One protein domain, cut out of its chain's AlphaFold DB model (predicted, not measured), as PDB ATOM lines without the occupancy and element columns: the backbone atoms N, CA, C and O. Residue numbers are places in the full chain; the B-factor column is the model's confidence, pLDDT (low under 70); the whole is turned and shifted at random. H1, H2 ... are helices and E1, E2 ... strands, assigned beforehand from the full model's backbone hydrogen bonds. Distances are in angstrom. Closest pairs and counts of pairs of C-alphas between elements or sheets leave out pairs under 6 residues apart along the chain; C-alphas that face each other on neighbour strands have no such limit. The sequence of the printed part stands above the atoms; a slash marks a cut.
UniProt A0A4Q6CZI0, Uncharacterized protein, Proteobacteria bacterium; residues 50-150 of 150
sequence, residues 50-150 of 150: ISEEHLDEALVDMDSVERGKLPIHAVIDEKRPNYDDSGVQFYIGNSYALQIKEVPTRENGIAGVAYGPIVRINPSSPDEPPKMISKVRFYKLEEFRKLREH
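Overview. This is residues 50 to 150 of the 150 residues of an uncharacterized protein of Proteobacteria bacterium (UniProt A0A4Q6CZI0). A long, twisted antiparallel sheet has two helices over one of its faces, while its other face has no named helix on it. The long hairpin of E2 and E3 makes its length; E1 lies beside one part of E2, and E4 running on into E5 makes a broken strand along the other side of the hairpin, beside E3. The printed part has 101 residues, with two named helices and five named strands in the order H1, E1, E2, E3, E4, E5, H2, and its class is mixed, helices and strands. It is compact, with a radius of gyration of the C-alphas of 14.4 A, yet elongated in outline, with spans of 45 by 26 by 24 A.

Along the chain. In the sheet, E2 is residues 96 to 107, 30.6 A long, and E3 is residues 110 to 121, 33.5 A long, from C-alpha 110 at (112.824, 130.108, 152.489) to C-alpha 121 at (135.878, 149.246, 137.499). E1 is residues 88 to 93, 16.5 A; E4 is residues 131 to 134, 10.3 A; E5 is residues 137 to 140, 10.0 A. H1 is residues 52 to 66, 21.0 A long, beginning at C-alpha 52 (142.755, 144.386, 129.155). H2 is residues 141 to 148, 10.7 A, ending at C-alpha 148 (132.021, 127.457, 151.361).

Arrangement. E1, E2, E3 and E4 form a meander, each strand the antiparallel neighbour of the one before. In the hairpin of E2 and E3, N 99 and O 118 are 2.8 A apart, within hydrogen-bond range; E2 bends by 69 degrees at residue 104. E1 lies on the other side of E2 from E3, with N 91 and O 98 at 2.8 A. E3 has E2 on one side and, in staggered pairing, E4 and E5 on the other side: E4 beside residues 118 to 121, with N 119 and O 133 at 2.8 A, and E5, also antiparallel, beside residues 112 to 115, with N 113 and O 139 at 2.8 A. H1 and H2 are on the same face. H1 lies over E2 and E3 at a height over the sheet of 8.9 A and runs along the strands, at 10 degrees to E3 on the local plane; its closest C-alphas to E3 are those of Met 62 and Pro 117, 5.8 A. H2 lies over E5 at a height of 8.8 A, at 3 degrees to it on the local plane. H1 and H2 are apart. In both helices every O i to N i+4 pair is within hydrogen-bond range.

Size, cuts and confidence. The two C-alphas farthest apart, those of Gly 109 and Ser 125, are 44.9 A apart. The printed part has no cut. The long link is residues 67 to 87, of which 75 to 76 pair antiparallel with residues 91 to 92 of E1. Mean pLDDT of the printed part is 87.0; residues 50 to 53, 80 to 85 and 150 are under 70.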
ATOM      1  N   ILE A  50     139.298 149.827 129.265       57.44
ATOM      2  CA  ILE A  50     140.041 149.425 130.469       57.44
ATOM      3  C   ILE A  50     141.293 148.719 129.939       57.44
ATOM      4  O   ILE A  50     141.179 148.055 128.910       57.44
ATOM      5  N   SER A  51     142.482 148.871 130.539       62.34
ATOM      6  CA  SER A  51     143.600 148.027 130.082       62.34
ATOM      7  C   SER A  51     143.179 146.567 130.262       62.34
ATOM      8  O   SER A  51     142.699 146.202 131.335       62.34
ATOM      9  N   GLU A  52     143.275 145.766 129.195       64.50
ATOM     10  CA  GLU A  52     142.755 144.386 129.155       64.50
ATOM     11  C   GLU A  52     143.205 143.578 130.388       64.50
ATOM     12  O   GLU A  52     142.399 142.906 131.024       64.50
ATOM     13  N   GLU A  53     144.443 143.805 130.828       61.16
ATOM     14  CA  GLU A  53     145.061 143.217 132.018       61.16
ATOM     15  C   GLU A  53     144.284 143.453 133.331       61.16
ATOM     16  O   GLU A  53     144.085 142.525 134.111       61.16
ATOM     17  N   HIS A  54     143.788 144.669 133.591       70.75
ATOM     18  CA  HIS A  54     143.081 144.966 134.851       70.75
ATOM     19  C   HIS A  54     141.670 144.376 134.875       70.75
ATOM     20  O   HIS A  54     141.099 144.116 135.938       70.75
ATOM     21  N   LEU A  55     141.082 144.191 133.694       81.56
ATOM     22  CA  LEU A  55     139.775 143.572 133.561       81.56
ATOM     23  C   LEU A  55     139.873 142.055 133.752       81.56
ATOM     24  O   LEU A  55     139.014 141.481 134.417       81.56
ATOM     25  N   ASP A  56     140.949 141.437 133.271       87.19
ATOM     26  CA  ASP A  56     141.218 140.017 133.487       87.19
ATOM     27  C   ASP A  56     141.388 139.684 134.976       87.19
ATOM     28  O   ASP A  56     140.728 138.768 135.472       87.19
ATOM     29  N   GLU A  57     142.170 140.468 135.728       91.81
ATOM     30  CA  GLU A  57     142.304 140.287 137.185       91.81
ATOM     31  C   GLU A  57     140.948 140.366 137.902       91.81
ATOM     32  O   GLU A  57     140.614 139.511 138.727       91.81
ATOM     33  N   ALA A  58     140.137 141.372 137.559       92.38
ATOM     34  CA  ALA A  58     138.825 141.572 138.161       92.38
ATOM     35  C   ALA A  58     137.860 140.413 137.857       92.38
ATOM     36  O   ALA A  58     137.062 140.022 138.713       92.38
ATOM     37  N   LEU A  59     137.920 139.854 136.644       93.38
ATOM     38  CA  LEU A  59     137.111 138.704 136.247       93.38
ATOM     39  C   LEU A  59     137.566 137.414 136.933       93.38
ATOM     40  O   LEU A  59     136.711 136.629 137.346       93.38
ATOM     41  N   VAL A  60     138.876 137.208 137.096       95.69
ATOM     42  CA  VAL A  60     139.426 136.058 137.830       95.69
ATOM     43  C   VAL A  60     138.990 136.095 139.293       95.69
ATOM     44  O   VAL A  60     138.538 135.086 139.837       95.69
ATOM     45  N   ASP A  61     139.052 137.264 139.921       96.69
ATOM     46  CA  ASP A  61     138.609 137.429 141.302       96.69
ATOM     47  C   ASP A  61     137.103 137.235 141.449       96.69
ATOM     48  O   ASP A  61     136.647 136.574 142.384       96.69
ATOM     49  N   MET A  62     136.326 137.749 140.496       95.75
ATOM     50  CA  MET A  62     134.884 137.530 140.450       95.75
ATOM     51  C   MET A  62     134.548 136.034 140.356       95.75
ATOM     52  O   MET A  62     133.711 135.555 141.117       95.75
ATOM     53  N   ASP A  63     135.221 135.288 139.478       96.25
ATOM     54  CA  ASP A  63     135.033 133.841 139.334       96.25
ATOM     55  C   ASP A  63     135.460 133.063 140.593       96.25
ATOM     56  O   ASP A  63     134.785 132.115 141.003       96.25
ATOM     57  N   SER A  64     136.542 133.481 141.257       96.88
ATOM     58  CA  SER A  64     136.964 132.896 142.536       96.88
ATOM     59  C   SER A  64     135.871 133.041 143.603       96.88
ATOM     60  O   SER A  64     135.489 132.063 144.252       96.88
ATOM     61  N   VAL A  65     135.289 134.240 143.724       96.69
ATOM     62  CA  VAL A  65     134.197 134.512 144.672       96.69
ATOM     63  C   VAL A  65     132.919 133.769 144.289       96.69
ATOM     64  O   VAL A  65     132.258 133.216 145.162       96.69
ATOM     65  N   GLU A  66     132.560 133.677 143.006       95.62
ATOM     66  CA  GLU A  66     131.412 132.862 142.571       95.62
ATOM     67  C   GLU A  66     131.542 131.392 142.988       95.62
ATOM     68  O   GLU A  66     130.534 130.745 143.274       95.62
ATOM     69  N   ARG A  67     132.775 130.882 143.073       95.38
ATOM     70  CA  ARG A  67     133.096 129.527 143.539       95.38
ATOM     71  C   ARG A  67     133.223 129.406 145.059       95.38
ATOM     72  O   ARG A  67     133.643 128.356 145.534       95.38
ATOM     73  N   GLY A  68     132.863 130.442 145.815       94.38
ATOM     74  CA  GLY A  68     132.887 130.421 147.276       94.38
ATOM     75  C   GLY A  68     134.245 130.732 147.898       94.38
ATOM     76  O   GLY A  68     134.369 130.641 149.120       94.38
ATOM     77  N   LYS A  69     135.245 131.117 147.099       95.62
ATOM     78  CA  LYS A  69     136.625 131.351 147.544       95.62
ATOM     79  C   LYS A  69     136.906 132.836 147.757       95.62
ATOM     80  O   LYS A  69     136.090 133.701 147.444       95.62
ATOM     81  N   LEU A  70     138.065 133.134 148.337       94.31
ATOM     82  CA  LEU A  70     138.554 134.508 148.442       94.31
ATOM     83  C   LEU A  70     139.059 135.015 147.076       94.31
ATOM     84  O   LEU A  70     139.436 134.198 146.228       94.31
ATOM     85  N   PRO A  71     139.078 136.340 146.853       95.69
ATOM     86  CA  PRO A  71     139.724 136.938 145.684       95.69
ATOM     87  C   PRO A  71     141.205 136.542 145.604       95.69
ATOM     88  O   PRO A  71     141.825 136.265 146.632       95.69
ATOM     89  N   ILE A  72     141.760 136.488 144.393       96.56
ATOM     90  CA  ILE A  72     143.144 136.061 144.141       96.56
ATOM     91  C   ILE A  72     144.077 137.277 144.079       96.56
ATOM     92  O   ILE A  72     145.176 137.222 144.629       96.56
ATOM     93  N   HIS A  73     143.645 138.365 143.437       95.56
ATOM     94  CA  HIS A  73     144.459 139.560 143.191       95.56
ATOM     95  C   HIS A  73     144.094 140.720 144.121       95.56
ATOM     96  O   HIS A  73     144.968 141.426 144.625       95.56
ATOM     97  N   ALA A  74     142.801 140.929 144.355       94.31
ATOM     98  CA  ALA A  74     142.290 141.992 145.193       94.31
ATOM     99  C   ALA A  74     142.593 141.702 146.662       94.31
ATOM    100  O   ALA A  74     142.319 140.625 147.192       94.31
ATOM    101  N   VAL A  75     143.120 142.714 147.339       94.56
ATOM    102  CA  VAL A  75     143.443 142.657 148.763       94.56
ATOM    103  C   VAL A  75     142.337 143.303 149.573       94.56
ATOM    104  O   VAL A  75     141.619 144.172 149.078       94.56
ATOM    105  N   ILE A  76     142.183 142.879 150.823       91.75
ATOM    106  CA  ILE A  76     141.162 143.437 151.703       91.75
ATOM    107  C   ILE A  76     141.386 144.949 151.894       91.75
ATOM    108  O   ILE A  76     142.508 145.406 152.118       91.75
ATOM    109  N   ASP A  77     140.324 145.745 151.773       88.00
ATOM    110  CA  ASP A  77     140.392 147.196 151.963       88.00
ATOM    111  C   ASP A  77     140.349 147.513 153.459       88.00
ATOM    112  O   ASP A  77     139.283 147.713 154.033       88.00
ATOM    113  N   GLU A  78     141.505 147.553 154.119       80.69
ATOM    114  CA  GLU A  78     141.600 147.849 155.558       80.69
ATOM    115  C   GLU A  78     141.149 149.272 155.928       80.69
ATOM    116  O   GLU A  78     140.899 149.563 157.099       80.69
ATOM    117  N   LYS A  79     141.047 150.180 154.947       76.19
ATOM    118  CA  LYS A  79     140.631 151.573 155.173       76.19
ATOM    119  C   LYS A  79     139.115 151.722 155.206       76.19
ATOM    120  O   LYS A  79     138.618 152.721 155.728       76.19
ATOM    121  N   ARG A  80     138.378 150.756 154.655       68.44
ATOM    122  CA  ARG A  80     136.933 150.640 154.856       68.44
ATOM    123  C   ARG A  80     136.691 149.722 156.048       68.44
ATOM    124  O   ARG A  80     137.358 148.699 156.165       68.44
ATOM    125  N   PRO A  81     135.756 150.054 156.948       57.06
ATOM    126  CA  PRO A  81     135.392 149.133 158.013       57.06
ATOM    127  C   PRO A  81     134.906 147.825 157.372       57.06
ATOM    128  O   PRO A  81     133.839 147.787 156.766       57.06
ATOM    129  N   ASN A  82     135.720 146.766 157.462       50.59
ATOM    130  CA  ASN A  82     135.471 145.464 156.817       50.59
ATOM    131  C   ASN A  82     134.332 144.658 157.438       50.59
ATOM    132  O   ASN A  82     134.046 143.547 157.004       50.59
ATOM    133  N   TYR A  83     133.686 145.226 158.442       48.91
ATOM    134  CA  TYR A  83     132.507 144.692 159.075       48.91
ATOM    135  C   TYR A  83     131.642 145.892 159.431       48.91
ATOM    136  O   TYR A  83     131.695 146.405 160.547       48.91
ATOM    137  N   ASP A  84     130.856 146.380 158.474       52.12
ATOM    138  CA  ASP A  84     129.509 146.687 158.921       52.12
ATOM    139  C   ASP A  84     128.864 145.324 159.238       52.12
ATOM    140  O   ASP A  84     129.152 144.310 158.594       52.12
ATOM    141  N   ASP A  85     128.011 145.238 160.253       59.19
ATOM    142  CA  ASP A  85     127.281 143.998 160.560       59.19
ATOM    143  C   ASP A  85     126.330 143.578 159.407       59.19
ATOM    144  O   ASP A  85     125.473 142.712 159.577       59.19
ATOM    145  N   SER A  86     126.436 144.196 158.220       70.25
ATOM    146  CA  SER A  86     125.593 143.918 157.065       70.25
ATOM    147  C   SER A  86     126.049 142.713 156.253       70.25
ATOM    148  O   SER A  86     125.311 142.305 155.360       70.25
ATOM    149  N   GLY A  87     127.207 142.116 156.558       84.12
ATOM    150  CA  GLY A  87     127.716 140.944 155.839       84.12
ATOM    151  C   GLY A  87     128.311 141.314 154.480       84.12
ATOM    152  O   GLY A  87     128.102 140.628 153.479       84.12
ATOM    153  N   VAL A  88     129.022 142.439 154.422       89.50
ATOM    154  CA  VAL A  88     129.679 142.928 153.215       89.50
ATOM    155  C   VAL A  88     131.162 143.129 153.489       89.50
ATOM    156  O   VAL A  88     131.536 143.835 154.417       89.50
ATOM    157  N   GLN A  89     132.005 142.555 152.635       91.19
ATOM    158  CA  GLN A  89     133.454 142.740 152.681       91.19
ATOM    159  C   GLN A  89     133.927 143.535 151.467       91.19
ATOM    160  O   GLN A  89     133.395 143.373 150.363       91.19
ATOM    161  N   PHE A  90     134.941 144.376 151.662       91.62
ATOM    162  CA  PHE A  90     135.489 145.234 150.617       91.62
ATOM    163  C   PHE A  90     136.935 144.860 150.312       91.62
ATOM    164  O   PHE A  90     137.747 144.655 151.208       91.62
ATOM    165  N   TYR A  91     137.244 144.801 149.024       93.06
ATOM    166  CA  TYR A  91     138.552 144.487 148.482       93.06
ATOM    167  C   TYR A  91     138.922 145.530 147.421       93.06
ATOM    168  O   TYR A  91     138.057 146.077 146.727       93.06
ATOM    169  N   ILE A  92     140.214 145.806 147.285       92.06
ATOM    170  CA  ILE A  92     140.784 146.685 146.264       92.06
ATOM    171  C   ILE A  92     141.739 145.856 145.412       92.06
ATOM    172  O   ILE A  92     142.671 145.249 145.934       92.06
ATOM    173  N   GLY A  93     141.509 145.860 144.103       90.88
ATOM    174  CA  GLY A  93     142.446 145.342 143.114       90.88
ATOM    175  C   GLY A  93     143.067 146.466 142.288       90.88
ATOM    176  O   GLY A  93     142.880 147.656 142.569       90.88
ATOM    177  N   ASN A  94     143.809 146.103 141.248       89.19
ATOM    178  CA  ASN A  94     144.443 147.080 140.378       89.19
ATOM    179  C   ASN A  94     143.403 147.757 139.472       89.19
ATOM    180  O   ASN A  94     142.905 147.177 138.516       89.19
ATOM    181  N   SER A  95     143.059 149.013 139.772       87.56
ATOM    182  CA  SER A  95     142.057 149.804 139.034       87.56
ATOM    183  C   SER A  95     140.604 149.302 139.124       87.56
ATOM    184  O   SER A  95     139.740 149.759 138.370       87.56
ATOM    185  N   TYR A  96     140.288 148.447 140.098       89.75
ATOM    186  CA  TYR A  96     138.911 148.069 140.424       89.75
ATOM    187  C   TYR A  96     138.699 147.915 141.933       89.75
ATOM    188  O   TYR A  96     139.621 147.665 142.706       89.75
ATOM    189  N   ALA A  97     137.448 148.067 142.355       91.19
ATOM    190  CA  ALA A  97     136.994 147.747 143.698       91.19
ATOM    191  C   ALA A  97     136.069 146.533 143.634       91.19
ATOM    192  O   ALA A  97     135.162 146.476 142.802       91.19
ATOM    193  N   LEU A  98     136.265 145.589 144.544       93.62
ATOM    194  CA  LEU A  98     135.456 144.387 144.662       93.62
ATOM    195  C   LEU A  98     134.722 144.403 146.000       93.62
ATOM    196  O   LEU A  98     135.293 144.649 147.056       93.62
ATOM    197  N   GLN A  99     133.427 144.139 145.952       94.25
ATOM    198  CA  GLN A  99     132.587 143.961 147.122       94.25
ATOM    199  C   GLN A  99     132.074 142.525 147.124       94.25
ATOM    200  O   GLN A  99     131.475 142.083 146.145       94.25
ATOM    201  N   ILE A 100     132.275 141.808 148.224       94.69
ATOM    202  CA  ILE A 100     131.691 140.482 148.430       94.69
ATOM    203  C   ILE A 100     130.501 140.650 149.355       94.69
ATOM    204  O   ILE A 100     130.638 141.113 150.486       94.69
ATOM    205  N   LYS A 101     129.322 140.296 148.852       94.31
ATOM    206  CA  LYS A 101     128.088 140.296 149.627       94.31
ATOM    207  C   LYS A 101     127.862 138.896 150.193       94.31
ATOM    208  O   LYS A 101     127.953 137.935 149.442       94.31
ATOM    209  N   GLU A 102     127.549 138.795 151.478       94.25
ATOM    210  CA  GLU A 102     127.192 137.568 152.195       94.25
ATOM    211  C   GLU A 102     126.143 137.912 153.264       94.25
ATOM    212  O   GLU A 102     126.445 138.081 154.442       94.25
ATOM    213  N   VAL A 103     124.888 138.077 152.838       93.81
ATOM    214  CA  VAL A 103     123.822 138.590 153.717       93.81
ATOM    215  C   VAL A 103     122.756 137.526 153.947       93.81
ATOM    216  O   VAL A 103     122.147 137.071 152.971       93.81
ATOM    217  N   PRO A 104     122.464 137.151 155.206       93.88
ATOM    218  CA  PRO A 104     121.316 136.314 155.525       93.88
ATOM    219  C   PRO A 104     120.023 136.954 155.011       93.88
ATOM    220  O   PRO A 104     119.736 138.119 155.283       93.88
ATOM    221  N   THR A 105     119.223 136.202 154.261       93.56
ATOM    222  CA  THR A 105     117.986 136.706 153.654       93.56
ATOM    223  C   THR A 105     116.896 135.634 153.617       93.56
ATOM    224  O   THR A 105     117.126 134.461 153.933       93.56
ATOM    225  N   ARG A 106     115.678 136.035 153.250       94.62
ATOM    226  CA  ARG A 106     114.558 135.130 152.986       94.62
ATOM    227  C   ARG A 106     113.922 135.460 151.647       94.62
ATOM    228  O   ARG A 106     113.493 136.589 151.436       94.62
ATOM    229  N   GLU A 107     113.773 134.451 150.799       91.69
ATOM    230  CA  GLU A 107     113.011 134.549 149.554       91.69
ATOM    231  C   GLU A 107     111.834 133.579 149.609       91.69
ATOM    232  O   GLU A 107     112.007 132.389 149.870       91.69
ATOM    233  N   ASN A 108     110.614 134.090 149.419       91.94
ATOM    234  CA  ASN A 108     109.377 133.294 149.443       91.94
ATOM    235  C   ASN A 108     109.240 132.392 150.691       91.94
ATOM    236  O   ASN A 108     108.793 131.251 150.611       91.94
ATOM    237  N   GLY A 109     109.662 132.899 151.855       93.06
ATOM    238  CA  GLY A 109     109.623 132.179 153.134       93.06
ATOM    239  C   GLY A 109     110.798 131.224 153.384       93.06
ATOM    240  O   GLY A 109     110.970 130.769 154.516       93.06
ATOM    241  N   ILE A 110     111.647 130.975 152.385       94.94
ATOM    242  CA  ILE A 110     112.824 130.108 152.489       94.94
ATOM    243  C   ILE A 110     114.010 130.930 152.994       94.94
ATOM    244  O   ILE A 110     114.373 131.938 152.391       94.94
ATOM    245  N   ALA A 111     114.622 130.502 154.100       94.75
ATOM    246  CA  ALA A 111     115.842 131.115 154.619       94.75
ATOM    247  C   ALA A 111     117.070 130.711 153.788       94.75
ATOM    248  O   ALA A 111     117.226 129.546 153.412       94.75
ATOM    249  N   GLY A 112     117.948 131.675 153.535       95.81
ATOM    250  CA  GLY A 112     119.169 131.483 152.763       95.81
ATOM    251  C   GLY A 112     120.113 132.672 152.883       95.81
ATOM    252  O   GLY A 112     120.010 133.471 153.814       95.81
ATOM    253  N   VAL A 113     121.037 132.779 151.936       96.00
ATOM    254  CA  VAL A 113     122.072 133.816 151.897       96.00
ATOM    255  C   VAL A 113     122.102 134.431 150.502       96.00
ATOM    256  O   VAL A 113     122.171 133.716 149.503       96.00
ATOM    257  N   ALA A 114     122.050 135.760 150.425       96.00
ATOM    258  CA  ALA A 114     122.399 136.488 149.212       96.00
ATOM    259  C   ALA A 114     123.922 136.612 149.164       96.00
ATOM    260  O   ALA A 114     124.499 137.382 149.937       96.00
ATOM    261  N   TYR A 115     124.549 135.845 148.276       96.50
ATOM    262  CA  TYR A 115     125.996 135.749 148.173       96.50
ATOM    263  C   TYR A 115     126.506 136.071 146.768       96.50
ATOM    264  O   TYR A 115     125.910 135.655 145.772       96.50
ATOM    265  N   GLY A 116     127.621 136.790 146.686       96.19
ATOM    266  CA  GLY A 116     128.396 136.910 145.456       96.19
ATOM    267  C   GLY A 116     129.148 138.233 145.305       96.19
ATOM    268  O   GLY A 116     129.034 139.125 146.154       96.19
ATOM    269  N   PRO A 117     129.916 138.363 144.212       96.81
ATOM    270  CA  PRO A 117     130.755 139.522 143.952       96.81
ATOM    271  C   PRO A 117     129.998 140.665 143.263       96.81
ATOM    272  O   PRO A 117     129.112 140.461 142.426       96.81
ATOM    273  N   ILE A 118     130.419 141.886 143.580       94.31
ATOM    274  CA  ILE A 118     130.085 143.122 142.878       94.31
ATOM    275  C   ILE A 118     131.404 143.836 142.577       94.31
ATOM    276  O   ILE A 118     132.072 144.328 143.483       94.31
ATOM    277  N   VAL A 119     131.774 143.902 141.303       93.56
ATOM    278  CA  VAL A 119     132.983 144.573 140.822       93.56
ATOM    279  C   VAL A 119     132.608 145.955 140.307       93.56
ATOM    280  O   VAL A 119     131.678 146.097 139.512       93.56
ATOM    281  N   ARG A 120     133.349 146.975 140.733       90.25
ATOM    282  CA  ARG A 120     133.324 148.320 140.155       90.25
ATOM    283  C   ARG A 120     134.670 148.610 139.525       90.25
ATOM    284  O   ARG A 120     135.684 148.567 140.212       90.25
ATOM    285  N   ILE A 121     134.665 148.931 138.243       88.25
ATOM    286  CA  ILE A 121     135.878 149.246 137.499       88.25
ATOM    287  C   ILE A 121     136.009 150.762 137.452       88.25
ATOM    288  O   ILE A 121     135.050 151.462 137.097       88.25
ATOM    289  N   ASN A 122     137.180 151.258 137.848       80.31
ATOM    290  CA  ASN A 122     137.446 152.686 137.824       80.31
ATOM    291  C   ASN A 122     137.478 153.161 136.367       80.31
ATOM    292  O   ASN A 122     138.053 152.484 135.513       80.31
ATOM    293  N   PRO A 123     136.852 154.304 136.064       75.62
ATOM    294  CA  PRO A 123     136.879 154.834 134.717       75.62
ATOM    295  C   PRO A 123     138.297 155.290 134.352       75.62
ATOM    296  O   PRO A 123     139.015 155.852 135.181       75.62
ATOM    297  N   SER A 124     138.682 155.085 133.094       74.44
ATOM    298  CA  SER A 124     139.991 155.503 132.572       74.44
ATOM    299  C   SER A 124     140.075 157.015 132.326       74.44
ATOM    300  O   SER A 124     141.158 157.552 132.103       74.44
ATOM    301  N   SER A 125     138.934 157.711 132.359       74.69
ATOM    302  CA  SER A 125     138.810 159.164 132.227       74.69
ATOM    303  C   SER A 125     137.729 159.695 133.178       74.69
ATOM    304  O   SER A 125     136.718 159.016 133.352       74.69
ATOM    305  N   PRO A 126     137.868 160.909 133.745       73.50
ATOM    306  CA  PRO A 126     136.836 161.532 134.581       73.50
ATOM    307  C   PRO A 126     135.454 161.649 133.919       73.50
ATOM    308  O   PRO A 126     134.445 161.678 134.619       73.50
ATOM    309  N   ASP A 127     135.409 161.702 132.585       78.56
ATOM    310  CA  ASP A 127     134.169 161.838 131.809       78.56
ATOM    311  C   ASP A 127     133.468 160.492 131.538       78.56
ATOM    312  O   ASP A 127     132.360 160.461 130.999       78.56
ATOM    313  N   GLU A 128     134.105 159.362 131.868       74.25
ATOM    314  CA  GLU A 128     133.523 158.030 131.692       74.25
ATOM    315  C   GLU A 128     132.795 157.592 132.975       74.25
ATOM    316  O   GLU A 128     133.350 157.690 134.073       74.25
ATOM    317  N   PRO A 129     131.550 157.087 132.882       73.56
ATOM    318  CA  PRO A 129     130.861 156.578 134.055       73.56
ATOM    319  C   PRO A 129     131.552 155.307 134.580       73.56
ATOM    320  O   PRO A 129     132.003 154.474 133.788       73.56
ATOM    321  N   PRO A 130     131.595 155.101 135.909       73.00
ATOM    322  CA  PRO A 130     132.123 153.872 136.481       73.00
ATOM    323  C   PRO A 130     131.300 152.673 136.007       73.00
ATOM    324  O   PRO A 130     130.065 152.699 135.998       73.00
ATOM    325  N   LYS A 131     131.993 151.598 135.637       83.31
ATOM    326  CA  LYS A 131     131.364 150.353 135.186       83.31
ATOM    327  C   LYS A 131     131.168 149.427 136.377       83.31
ATOM    328  O   LYS A 131     132.023 149.354 137.256       83.31
ATOM    329  N   MET A 132     130.045 148.713 136.409       86.81
ATOM    330  CA  MET A 132     129.728 147.789 137.495       86.81
ATOM    331  C   MET A 132     129.225 146.456 136.951       86.81
ATOM    332  O   MET A 132     128.328 146.423 136.110       86.81
ATOM    333  N   ILE A 133     129.775 145.367 137.476       90.75
ATOM    334  CA  ILE A 133     129.367 143.992 137.186       90.75
ATOM    335  C   ILE A 133     128.955 143.356 138.511       90.75
ATOM    336  O   ILE A 133     129.672 143.457 139.501       90.75
ATOM    337  N   SER A 134     127.786 142.720 138.553       93.12
ATOM    338  CA  SER A 134     127.268 142.059 139.753       93.12
ATOM    339  C   SER A 134     126.814 140.652 139.414       93.12
ATOM    340  O   SER A 134     126.112 140.448 138.421       93.12
ATOM    341  N   LYS A 135     127.192 139.693 140.258       95.25
ATOM    342  CA  LYS A 135     126.773 138.292 140.150       95.25
ATOM    343  C   LYS A 135     126.301 137.724 141.489       95.25
ATOM    344  O   LYS A 135     126.546 136.568 141.821       95.25
ATOM    345  N   VAL A 136     125.603 138.548 142.266       95.31
ATOM    346  CA  VAL A 136     124.964 138.118 143.515       95.31
ATOM    347  C   VAL A 136     123.806 137.164 143.213       95.31
ATOM    348  O   VAL A 136     122.953 137.457 142.374       95.31
ATOM    349  N   ARG A 137     123.759 136.036 143.922       96.06
ATOM    350  CA  ARG A 137     122.708 135.015 143.824       96.06
ATOM    351  C   ARG A 137     122.161 134.683 145.209       96.06
ATOM    352  O   ARG A 137     122.846 134.853 146.215       96.06
ATOM    353  N   PHE A 138     120.927 134.196 145.252       96.75
ATOM    354  CA  PHE A 138     120.377 133.574 146.450       96.75
ATOM    355  C   PHE A 138     120.798 132.104 146.511       96.75
ATOM    356  O   PHE A 138     120.652 131.375 145.530       96.75
ATOM    357  N   TYR A 139     121.271 131.675 147.676       95.75
ATOM    358  CA  TYR A 139     121.584 130.286 147.984       95.75
ATOM    359  C   TYR A 139     120.765 129.845 149.189       95.75
ATOM    360  O   TYR A 139     120.727 130.541 150.209       95.75
ATOM    361  N   LYS A 140     120.147 128.664 149.126       97.06
ATOM    362  CA  LYS A 140     119.613 128.038 150.344       97.06
ATOM    363  C   LYS A 140     120.770 127.736 151.292       97.06
ATOM    364  O   LYS A 140     121.888 127.499 150.847       97.06
ATOM    365  N   LEU A 141     120.498 127.677 152.595       94.69
ATOM    366  CA  LEU A 141     121.545 127.470 153.609       94.69
ATOM    367  C   LEU A 141     122.441 126.249 153.329       94.69
ATOM    368  O   LEU A 141     123.656 126.343 153.454       94.69
ATOM    369  N   GLU A 142     121.858 125.129 152.897       94.75
ATOM    370  CA  GLU A 142     122.610 123.910 152.568       94.75
ATOM    371  C   GLU A 142     123.471 124.052 151.303       94.75
ATOM    372  O   GLU A 142     124.568 123.506 151.231       94.75
ATOM    373  N   GLU A 143     122.989 124.791 150.301       95.44
ATOM    374  CA  GLU A 143     123.738 125.076 149.070       95.44
ATOM    375  C   GLU A 143     124.896 126.032 149.366       95.44
ATOM    376  O   GLU A 143     126.014 125.813 148.906       95.44
ATOM    377  N   PHE A 144     124.639 127.047 150.196       95.56
ATOM    378  CA  PHE A 144     125.654 127.994 150.631       95.56
ATOM    379  C   PHE A 144     126.747 127.315 151.461       95.56
ATOM    380  O   PHE A 144     127.926 127.559 151.232       95.56
ATOM    381  N   ARG A 145     126.383 126.411 152.380       94.31
ATOM    382  CA  ARG A 145     127.363 125.651 153.167       94.31
ATOM    383  C   ARG A 145     128.311 124.861 152.264       94.31
ATOM    384  O   ARG A 145     129.519 125.007 152.398       94.31
ATOM    385  N   LYS A 146     127.770 124.116 151.295       94.81
ATOM    386  CA  LYS A 146     128.573 123.358 150.318       94.81
ATOM    387  C   LYS A 146     129.484 124.255 149.487       94.81
ATOM    388  O   LYS A 146     130.618 123.886 149.213       94.81
ATOM    389  N   LEU A 147     129.003 125.436 149.100       93.50
ATOM    390  CA  LEU A 147     129.803 126.408 148.358       93.50
ATOM    391  C   LEU A 147     131.046 126.856 149.148       93.50
ATOM    392  O   LEU A 147     132.089 127.083 148.552       93.50
ATOM    393  N   ARG A 148     130.945 126.967 150.479       90.12
ATOM    394  CA  ARG A 148     132.021 127.457 151.361       90.12
ATOM    395  C   ARG A 148     132.992 126.373 151.839       90.12
ATOM    396  O   ARG A 148     133.981 126.699 152.486       90.12
ATOM    397  N   GLU A 149     132.725 125.105 151.538       86.38
ATOM    398  CA  GLU A 149     133.595 123.971 151.883       86.38
ATOM    399  C   GLU A 149     134.755 123.758 150.879       86.38
ATOM    400  O   GLU A 149     135.597 122.887 151.101       86.38
ATOM    401  N   HIS A 150     134.815 124.539 149.790       59.19
ATOM    402  CA  HIS A 150     135.768 124.400 148.675       59.19
ATOM    403  C   HIS A 150     136.834 125.498 148.604       59.19
ATOM    404  O   HIS A 150     137.918 125.204 148.031       59.19
TER     405      HIS A 150